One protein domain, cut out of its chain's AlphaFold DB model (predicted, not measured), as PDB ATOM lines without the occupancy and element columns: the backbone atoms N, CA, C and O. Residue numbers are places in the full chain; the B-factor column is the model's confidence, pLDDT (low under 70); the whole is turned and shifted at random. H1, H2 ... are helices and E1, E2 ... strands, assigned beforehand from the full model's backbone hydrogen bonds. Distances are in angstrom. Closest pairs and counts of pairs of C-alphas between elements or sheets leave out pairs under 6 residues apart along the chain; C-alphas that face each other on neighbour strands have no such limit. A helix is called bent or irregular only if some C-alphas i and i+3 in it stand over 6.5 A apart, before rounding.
ATOM      1  N   GLN A  38     -12.816  84.564  17.669       53.66
ATOM      2  CA  GLN A  38     -12.140  85.118  16.487       53.66
ATOM      3  C   GLN A  38     -11.122  86.234  16.809       53.66
ATOM      4  O   GLN A  38     -11.278  87.379  16.382       53.66
ATOM      5  N   ASP A  39     -10.080  85.884  17.543       56.34
ATOM      6  CA  ASP A  39      -9.120  86.786  18.135       56.34
ATOM      7  C   ASP A  39      -7.757  86.381  17.593       56.34
ATOM      8  O   ASP A  39      -7.285  85.252  17.762       56.34
ATOM      9  N   MET A  40      -7.125  87.315  16.890       57.34
ATOM     10  CA  MET A  40      -5.736  87.164  16.501       57.34
ATOM     11  C   MET A  40      -4.895  87.326  17.767       57.34
ATOM     12  O   MET A  40      -4.729  88.429  18.291       57.34
ATOM     13  N   VAL A  41      -4.369  86.212  18.269       64.19
ATOM     14  CA  VAL A  41      -3.476  86.224  19.425       64.19
ATOM     15  C   VAL A  41      -2.050  86.377  18.918       64.19
ATOM     16  O   VAL A  41      -1.503  85.496  18.245       64.19
ATOM     17  N   ARG A  42      -1.437  87.516  19.237       67.94
ATOM     18  CA  ARG A  42      -0.014  87.738  19.005       67.94
ATOM     19  C   ARG A  42       0.732  87.471  20.305       67.94
ATOM     20  O   ARG A  42       0.446  88.081  21.332       67.94
ATOM     21  N   LEU A  43       1.663  86.528  20.255       71.56
ATOM     22  CA  LEU A  43       2.546  86.210  21.367       71.56
ATOM     23  C   LEU A  43       3.919  86.791  21.058       71.56
ATOM     24  O   LEU A  43       4.593  86.334  20.133       71.56
ATOM     25  N   ASN A  44       4.325  87.787  21.835       76.88
ATOM     26  CA  ASN A  44       5.676  88.318  21.772       76.88
ATOM     27  C   ASN A  44       6.509  87.616  22.841       76.88
ATOM     28  O   ASN A  44       6.177  87.651  24.030       76.88
ATOM     29  N   LEU A  45       7.579  86.961  22.405       76.50
ATOM     30  CA  LEU A  45       8.537  86.320  23.293       76.50
ATOM     31  C   LEU A  45       9.724  87.251  23.461       76.50
ATOM     32  O   LEU A  45      10.399  87.545  22.481       76.50
ATOM     33  N   SER A  46       9.998  87.677  24.688       77.88
ATOM     34  CA  SER A  46      11.166  88.496  24.999       77.88
ATOM     35  C   SER A  46      12.131  87.739  25.903       77.88
ATOM     36  O   SER A  46      11.736  86.951  26.771       77.88
ATOM     37  N   ARG A  47      13.429  87.955  25.677       76.56
ATOM     38  CA  ARG A  47      14.504  87.386  26.492       76.56
ATOM     39  C   ARG A  47      14.942  88.404  27.534       76.56
ATOM     40  O   ARG A  47      15.447  89.470  27.193       76.56
ATOM     41  N   SER A  48      14.864  88.015  28.799       79.69
ATOM     42  CA  SER A  48      15.273  88.856  29.922       79.69
ATOM     43  C   SER A  48      16.367  88.178  30.737       79.69
ATOM     44  O   SER A  48      16.472  86.949  30.811       79.69
ATOM     45  N   ILE A  49      17.231  88.989  31.336       80.94
ATOM     46  CA  ILE A  49      18.328  88.524  32.179       80.94
ATOM     47  C   ILE A  49      18.173  89.193  33.537       80.94
ATOM     48  O   ILE A  49      18.257  90.413  33.642       80.94
ATOM     49  N   ARG A  50      17.998  88.397  34.593       81.06
ATOM     50  CA  ARG A  50      17.989  88.914  35.963       81.06
ATOM     51  C   ARG A  50      19.355  88.702  36.604       81.06
ATOM     52  O   ARG A  50      19.889  87.589  36.592       81.06
ATOM     53  N   LYS A  51      19.914  89.775  37.161       83.44
ATOM     54  CA  LYS A  51      21.155  89.773  37.941       83.44
ATOM     55  C   LYS A  51      20.802  89.831  39.425       83.44
ATOM     56  O   LYS A  51      20.319  90.854  39.906       83.44
ATOM     57  N   PHE A  52      21.051  88.736  40.131       80.62
ATOM     58  CA  PHE A  52      20.854  88.629  41.578       80.62
ATOM     59  C   PHE A  52      22.141  88.977  42.314       80.62
ATOM     60  O   PHE A  52      23.210  88.518  41.907       80.62
ATOM     61  N   ILE A  53      22.047  89.744  43.398       82.31
ATOM     62  CA  ILE A  53      23.212  90.072  44.227       82.31
ATOM     63  C   ILE A  53      23.620  88.842  45.044       82.31
ATOM     64  O   ILE A  53      22.817  88.290  45.799       82.31
ATOM     65  N   ILE A  54      24.891  88.445  44.957       81.75
ATOM     66  CA  ILE A  54      25.461  87.459  45.878       81.75
ATOM     67  C   ILE A  54      25.663  88.140  47.237       81.75
ATOM     68  O   ILE A  54      26.297  89.200  47.295       81.75
ATOM     69  N   PRO A  55      25.153  87.571  48.346       76.75
ATOM     70  CA  PRO A  55      25.417  88.118  49.669       76.75
ATOM     71  C   PRO A  55      26.923  88.034  49.967       76.75
ATOM     72  O   PRO A  55      27.466  86.962  50.212       76.75
ATOM     73  N   ASN A  56      27.591  89.184  49.929       80.88
ATOM     74  CA  ASN A  56      29.012  89.356  50.223       80.88
ATOM     75  C   ASN A  56      29.194  90.627  51.076       80.88
ATOM     76  O   ASN A  56      28.367  91.541  51.017       80.88
ATOM     77  N   TRP A  57      30.285  90.719  51.838       80.44
ATOM     78  CA  TRP A  57      30.627  91.896  52.642       80.44
ATOM     79  C   TRP A  57      30.677  93.175  51.792       80.44
ATOM     80  O   TRP A  57      30.207  94.222  52.231       80.44
ATOM     81  N   LYS A  58      31.152  93.078  50.541       79.88
ATOM     82  CA  LYS A  58      31.173  94.193  49.578       79.88
ATOM     83  C   LYS A  58      29.777  94.773  49.352       79.88
ATOM     84  O   LYS A  58      29.598  95.985  49.424       79.88
ATOM     85  N   ALA A  59      28.784  93.899  49.174       78.62
ATOM     86  CA  ALA A  59      27.390  94.279  48.967       78.62
ATOM     87  C   ALA A  59      26.782  94.976  50.197       78.62
ATOM     88  O   ALA A  59      25.952  95.869  50.055       78.62
ATOM     89  N   ILE A  60      27.193  94.572  51.403       78.94
ATOM     90  CA  ILE A  60      26.728  95.150  52.676       78.94
ATOM     91  C   ILE A  60      27.331  96.547  52.892       78.94
ATOM     92  O   ILE A  60      26.637  97.485  53.293       78.94
ATOM     93  N   MET A  61      28.614  96.698  52.567       79.12
ATOM     94  CA  MET A  61      29.338  97.966  52.666       79.12
ATOM     95  C   MET A  61      28.926  98.985  51.594       79.12
ATOM     96  O   MET A  61      29.185 100.168  51.763       79.12
ATOM     97  N   GLY A  62      28.263  98.558  50.515       73.06
ATOM     98  CA  GLY A  62      27.872  99.430  49.401       73.06
ATOM     99  C   GLY A  62      28.901  99.518  48.270       73.06
ATOM    100  O   GLY A  62      28.791 100.393  47.417       73.06
ATOM    101  N   PHE A  63      29.877  98.608  48.235       78.12
ATOM    102  CA  PHE A  63      30.752  98.408  47.079       78.12
ATOM    103  C   PHE A  63      30.069  97.537  46.020       78.12
ATOM    104  O   PHE A  63      29.104  96.828  46.318       78.12
ATOM    105  N   GLN A  64      30.585  97.573  44.785       79.88
ATOM    106  CA  GLN A  64      30.025  96.815  43.665       79.88
ATOM    107  C   GLN A  64      29.928  95.318  44.022       79.88
ATOM    108  O   GLN A  64      30.959  94.696  44.306       79.88
ATOM    109  N   PRO A  65      28.711  94.746  44.077       79.38
ATOM    110  CA  PRO A  65      28.523  93.355  44.450       79.38
ATOM    111  C   PRO A  65      28.777  92.424  43.264       79.38
ATOM    112  O   PRO A  65      28.662  92.817  42.103       79.38
ATOM    113  N   ASP A  66      29.065  91.163  43.569       84.81
ATOM    114  CA  ASP A  66      29.115  90.103  42.568       84.81
ATOM    115  C   ASP A  66      27.686  89.652  42.221       84.81
ATOM    116  O   ASP A  66      26.803  89.615  43.087       84.81
ATOM    117  N   TYR A  67      27.452  89.298  40.954       83.31
ATOM    118  CA  TYR A  67      26.114  88.980  40.448       83.31
ATOM    119  C   TYR A  67      26.001  87.544  39.938       83.31
ATOM    120  O   TYR A  67      26.848  87.073  39.181       83.31
ATOM    121  N   ILE A  68      24.886  86.883  40.262       84.75
ATOM    122  CA  ILE A  68      24.457  85.649  39.593       84.75
ATOM    123  C   ILE A  68      23.521  86.025  38.451       84.75
ATOM    124  O   ILE A  68      22.492  86.672  38.654       84.75
ATOM    125  N   ILE A  69      23.867  85.576  37.249       84.38
ATOM    126  CA  ILE A  69      23.110  85.829  36.027       84.38
ATOM    127  C   ILE A  69      22.137  84.667  35.806       84.38
ATOM    128  O   ILE A  69      22.569  83.530  35.623       84.38
ATOM    129  N   LYS A  70      20.828  84.940  35.805       83.44
ATOM    130  CA  LYS A  70      19.793  83.956  35.452       83.44
ATOM    131  C   LYS A  70      18.976  84.447  34.251       83.44
ATOM    132  O   LYS A  70      18.245  85.432  34.385       83.44
ATOM    133  N   PRO A  71      19.089  83.796  33.080       79.12
ATOM    134  CA  PRO A  71      18.241  84.104  31.934       79.12
ATOM    135  C   PRO A  71      16.835  83.518  32.128       79.12
ATOM    136  O   PRO A  71      16.688  82.407  32.638       79.12
ATOM    137  N   TYR A  72      15.807  84.245  31.698       80.12
ATOM    138  CA  TYR A  72      14.424  83.767  31.642       80.12
ATOM    139  C   TYR A  72      13.709  84.340  30.414       80.12
ATOM    140  O   TYR A  72      14.138  85.332  29.823       80.12
ATOM    141  N   ILE A  73      12.633  83.674  30.003       79.50
ATOM    142  CA  ILE A  73      11.818  84.077  28.854       79.50
ATOM    143  C   ILE A  73      10.516  84.648  29.397       79.50
ATOM    144  O   ILE A  73       9.857  84.019  30.226       79.50
ATOM    145  N   THR A  74      10.152  85.834  28.928       76.94
ATOM    146  CA  THR A  74       8.851  86.439  29.207       76.94
ATOM    147  C   THR A  74       7.982  86.349  27.963       76.94
ATOM    148  O   THR A  74       8.456  86.488  26.836       76.94
ATOM    149  N   SER A  75       6.698  86.064  28.165       78.19
ATOM    150  CA  SER A  75       5.706  86.025  27.096       78.19
ATOM    151  C   SER A  75       4.696  87.127  27.348       78.19
ATOM    152  O   SER A  75       4.042  87.137  28.391       78.19
ATOM    153  N   ARG A  76       4.541  88.032  26.383       76.88
ATOM    154  CA  ARG A  76       3.491  89.045  26.389       76.88
ATOM    155  C   ARG A  76       2.447  88.678  25.344       76.88
ATOM    156  O   ARG A  76       2.772  88.484  24.173       76.88
ATOM    157  N   LYS A  77       1.195  88.562  25.783       73.12
ATOM    158  CA  LYS A  77       0.044  88.416  24.894       73.12
ATOM    159  C   LYS A  77      -0.409  89.814  24.497       73.12
ATOM    160  O   LYS A  77      -0.851  90.570  25.357       73.12
ATOM    161  N   ASP A  78      -0.326  90.122  23.213       68.06
ATOM    162  CA  ASP A  78      -0.998  91.283  22.657       68.06
ATOM    163  C   ASP A  78      -2.311  90.809  22.037       68.06
ATOM    164  O   ASP A  78      -2.343  89.945  21.152       68.06
ATOM    165  N   GLU A  79      -3.412  91.359  22.534       62.34
ATOM    166  CA  GLU A  79      -4.720  91.193  21.914       62.34
ATOM    167  C   GLU A  79      -4.773  92.148  20.726       62.34
ATOM    168  O   GLU A  79      -4.930  93.359  20.883       62.34
ATOM    169  N   ALA A  80      -4.552  91.619  19.523       58.38
ATOM    170  CA  ALA A  80      -4.689  92.426  18.326       58.38
ATOM    171  C   ALA A  80      -6.176  92.768  18.160       58.38
ATOM    172  O   ALA A  80      -7.011  91.878  17.983       58.38
ATOM    173  N   GLN A  81      -6.503  94.061  18.242       55.34
ATOM    174  CA  GLN A  81      -7.847  94.547  17.961       55.34
ATOM    175  C   GLN A  81      -8.262  94.104  16.558       55.34
ATOM    176  O   GLN A  81      -7.542  94.274  15.575       55.34
ATOM    177  N   LYS A  82      -9.447  93.514  16.498       54.09
ATOM    178  CA  LYS A  82     -10.047  92.942  15.306       54.09
ATOM    179  C   LYS A  82     -10.417  94.070  14.341       54.09
ATOM    180  O   LYS A  82     -11.451  94.713  14.507       54.09
ATOM    181  N   MET A  91     -12.369  79.264  10.064       52.06
ATOM    182  CA  MET A  91     -12.659  78.718  11.401       52.06
ATOM    183  C   MET A  91     -11.387  78.521  12.254       52.06
ATOM    184  O   MET A  91     -11.428  77.902  13.315       52.06
ATOM    185  N   PHE A  92     -10.246  79.030  11.792       57.38
ATOM    186  CA  PHE A  92      -8.936  78.794  12.377       57.38
ATOM    187  C   PHE A  92      -8.435  80.054  13.077       57.38
ATOM    188  O   PHE A  92      -8.317  81.122  12.478       57.38
ATOM    189  N   ALA A  93      -8.111  79.919  14.361       61.59
ATOM    190  CA  ALA A  93      -7.402  80.953  15.093       61.59
ATOM    191  C   ALA A  93      -5.943  80.989  14.627       61.59
ATOM    192  O   ALA A  93      -5.240  79.979  14.667       61.59
ATOM    193  N   THR A  94      -5.486  82.159  14.184       61.72
ATOM    194  CA  THR A  94      -4.087  82.360  13.800       61.72
ATOM    195  C   THR A  94      -3.302  82.812  15.023       61.72
ATOM    196  O   THR A  94      -3.506  83.917  15.528       61.72
ATOM    197  N   ILE A  95      -2.392  81.958  15.492       67.69
ATOM    198  CA  ILE A  95      -1.427  82.302  16.538       67.69
ATOM    199  C   ILE A  95      -0.148  82.746  15.840       67.69
ATOM    200  O   ILE A  95       0.494  81.962  15.144       67.69
ATOM    201  N   SER A  96       0.223  84.011  16.028       70.69
ATOM    202  CA  SER A  96       1.498  84.532  15.527       70.69
ATOM    203  C   SER A  96       2.471  84.680  16.689       70.69
ATOM    204  O   SER A  96       2.209  85.425  17.633       70.69
ATOM    205  N   VAL A  97       3.583  83.948  16.628       71.56
ATOM    206  CA  VAL A  97       4.671  84.050  17.601       71.56
ATOM    207  C   VAL A  97       5.750  84.932  16.996       71.56
ATOM    208  O   VAL A  97       6.296  84.605  15.942       71.56
ATOM    209  N   ARG A  98       6.044  86.060  17.642       73.62
ATOM    210  CA  ARG A  98       7.129  86.955  17.237       73.62
ATOM    211  C   ARG A  98       8.225  86.943  18.302       73.62
ATOM    212  O   ARG A  98       7.951  87.303  19.448       73.62
ATOM    213  N   PRO A  99       9.446  86.507  17.956       69.81
ATOM    214  CA  PRO A  99      10.586  86.675  18.837       69.81
ATOM    215  C   PRO A  99      11.012  88.146  18.853       69.81
ATOM    216  O   PRO A  99      11.319  88.713  17.809       69.81
ATOM    217  N   ASP A 100      11.037  88.745  20.038       69.44
ATOM    218  CA  ASP A 100      11.550  90.087  20.304       69.44
ATOM    219  C   ASP A 100      12.834  89.958  21.141       69.44
ATOM    220  O   ASP A 100      12.841  90.047  22.372       69.44
ATOM    221  N   PHE A 101      13.923  89.596  20.455       65.81
ATOM    222  CA  PHE A 101      15.232  89.330  21.065       65.81
ATOM    223  C   PHE A 101      16.230  90.482  20.901       65.81
ATOM    224  O   PHE A 101      17.390  90.319  21.278       65.81
ATOM    225  N   ASP A 102      15.801  91.620  20.352       56.34
ATOM    226  CA  ASP A 102      16.690  92.735  20.005       56.34
ATOM    227  C   ASP A 102      17.197  93.484  21.253       56.34
ATOM    228  O   ASP A 102      18.312  94.001  21.287       56.34
ATOM    229  N   ILE A 103      16.417  93.471  22.342       56.47
ATOM    230  CA  ILE A 103      16.746  94.176  23.584       56.47
ATOM    231  C   ILE A 103      16.668  93.205  24.764       56.47
ATOM    232  O   ILE A 103      15.590  92.858  25.248       56.47
ATOM    233  N   THR A 104      17.822  92.777  25.280       61.78
ATOM    234  CA  THR A 104      17.875  92.028  26.541       61.78
ATOM    235  C   THR A 104      17.639  92.982  27.706       61.78
ATOM    236  O   THR A 104      18.527  93.763  28.058       61.78
ATOM    237  N   THR A 105      16.467  92.920  28.335       60.41
ATOM    238  CA  THR A 105      16.216  93.676  29.566       60.41
ATOM    239  C   THR A 105      17.045  93.077  30.700       60.41
ATOM    240  O   THR A 105      16.936  91.889  31.021       60.41
ATOM    241  N   VAL A 106      17.937  93.891  31.268       69.31
ATOM    242  CA  VAL A 106      18.800  93.494  32.383       69.31
ATOM    243  C   VAL A 106      18.207  94.063  33.661       69.31
ATOM    244  O   VAL A 106      18.398  95.232  33.980       69.31
ATOM    245  N   GLU A 107      17.485  93.228  34.402       66.75
ATOM    246  CA  GLU A 107      16.986  93.592  35.725       66.75
ATOM    247  C   GLU A 107      18.112  93.396  36.745       66.75
ATOM    248  O   GLU A 107      18.525  92.265  37.024       66.75
ATOM    249  N   THR A 108      18.640  94.492  37.290       70.94
ATOM    250  CA  THR A 108      19.600  94.469  38.401       70.94
ATOM    251  C   THR A 108      18.882  94.673  39.723       70.94
ATOM    252  O   THR A 108      18.226  95.692  39.923       70.94
ATOM    253  N   GLU A 109      19.052  93.736  40.652       70.88
ATOM    254  CA  GLU A 109      18.662  93.942  42.046       70.88
ATOM    255  C   GLU A 109      19.487  95.100  42.639       70.88
ATOM    256  O   GLU A 109      20.718  95.066  42.603       70.88
ATOM    257  N   GLN A 110      18.823  96.135  43.164       66.81
ATOM    258  CA  GLN A 110      19.465  97.255  43.855       66.81
ATOM    259  C   GLN A 110      19.070  97.226  45.332       66.81
ATOM    260  O   GLN A 110      17.886  97.254  45.666       66.81
ATOM    261  N   ARG A 111      20.057  97.187  46.235       65.62
ATOM    262  CA  ARG A 111      19.814  97.316  47.680       65.62
ATOM    263  C   ARG A 111      19.844  98.791  48.068       65.62
ATOM    264  O   ARG A 111      20.875  99.442  47.939       65.62
ATOM    265  N   SER A 112      18.716  99.304  48.552       62.91
ATOM    266  CA  SER A 112      18.551 100.690  49.021       62.91
ATOM    267  C   SER A 112      19.217 100.962  50.378       62.91
ATOM    268  O   SER A 112      19.527 102.108  50.705       62.91
TER     269      SER A 112
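What this domain is: This is residues 38 to 82 and 91 to 112 of the 229 residues of an uncharacterized protein of Gigaspora rosea (UniProt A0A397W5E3). A long, narrow, twisted ribbon of three strands, E2, E1 and E3, makes the body of a rod, with one short helix, H1, in the turn between E1 and E2 at one end. E1 runs along the middle of the ribbon, with E2 on one side and the bent strand E3 on the other. The printed part has 67 residues, in the order E1, H1, E2, E3 along the chain; the sheet, in the order E2, E1, E3, is mixed. The class is mostly strand, and the whole is extended, with a radius of gyration of the C-alphas of 18.4 A and spans of 61 by 19 by 16 A.

Where its parts are: Find C-alpha 40 at (-5.736, 87.164, 16.501); from there E1, residues 40 to 53, runs 40.2 A. E2, residues 67 to 80, covers 38.1 A. E3, residues 95 to 108, covers 32.7 A and ends at C-alpha 108, (19.600, 94.469, 38.401). Look at residues 57 to 61 for H1, 6.2 A long.

How they stand to each other: Begin at E1, the inner strand. Its neighbour E2 is antiparallel at 162 degrees; look at N 46 and O 74, 2.9 A apart, within hydrogen-bond range. On E1's other side E3 is parallel at 19 degrees, with N 98 and O 43 within range at 2.9 A. E3 bends by 68 degrees at residue 102. H1 is not on the sheet; its closest C-alpha to E1 is that of Ala 59, 7.6 A from that of Ile 53. H1 and E3 are apart. In H1 every O i to N i+4 pair is within hydrogen-bond range.

The domain as a whole: The two C-alphas farthest apart, those of Met 61 and Met 91, are 61.9 A from each other. Residues 83 to 90 are not printed, on the link from E2 to E3; C-alphas 82 and 91 are 15.0 A apart across this cut. The links E1 to H1 and H1 to E2 are tight. Mean pLDDT of the printed part is 71.7, and 27 residues are under 70, among them 99 to 107.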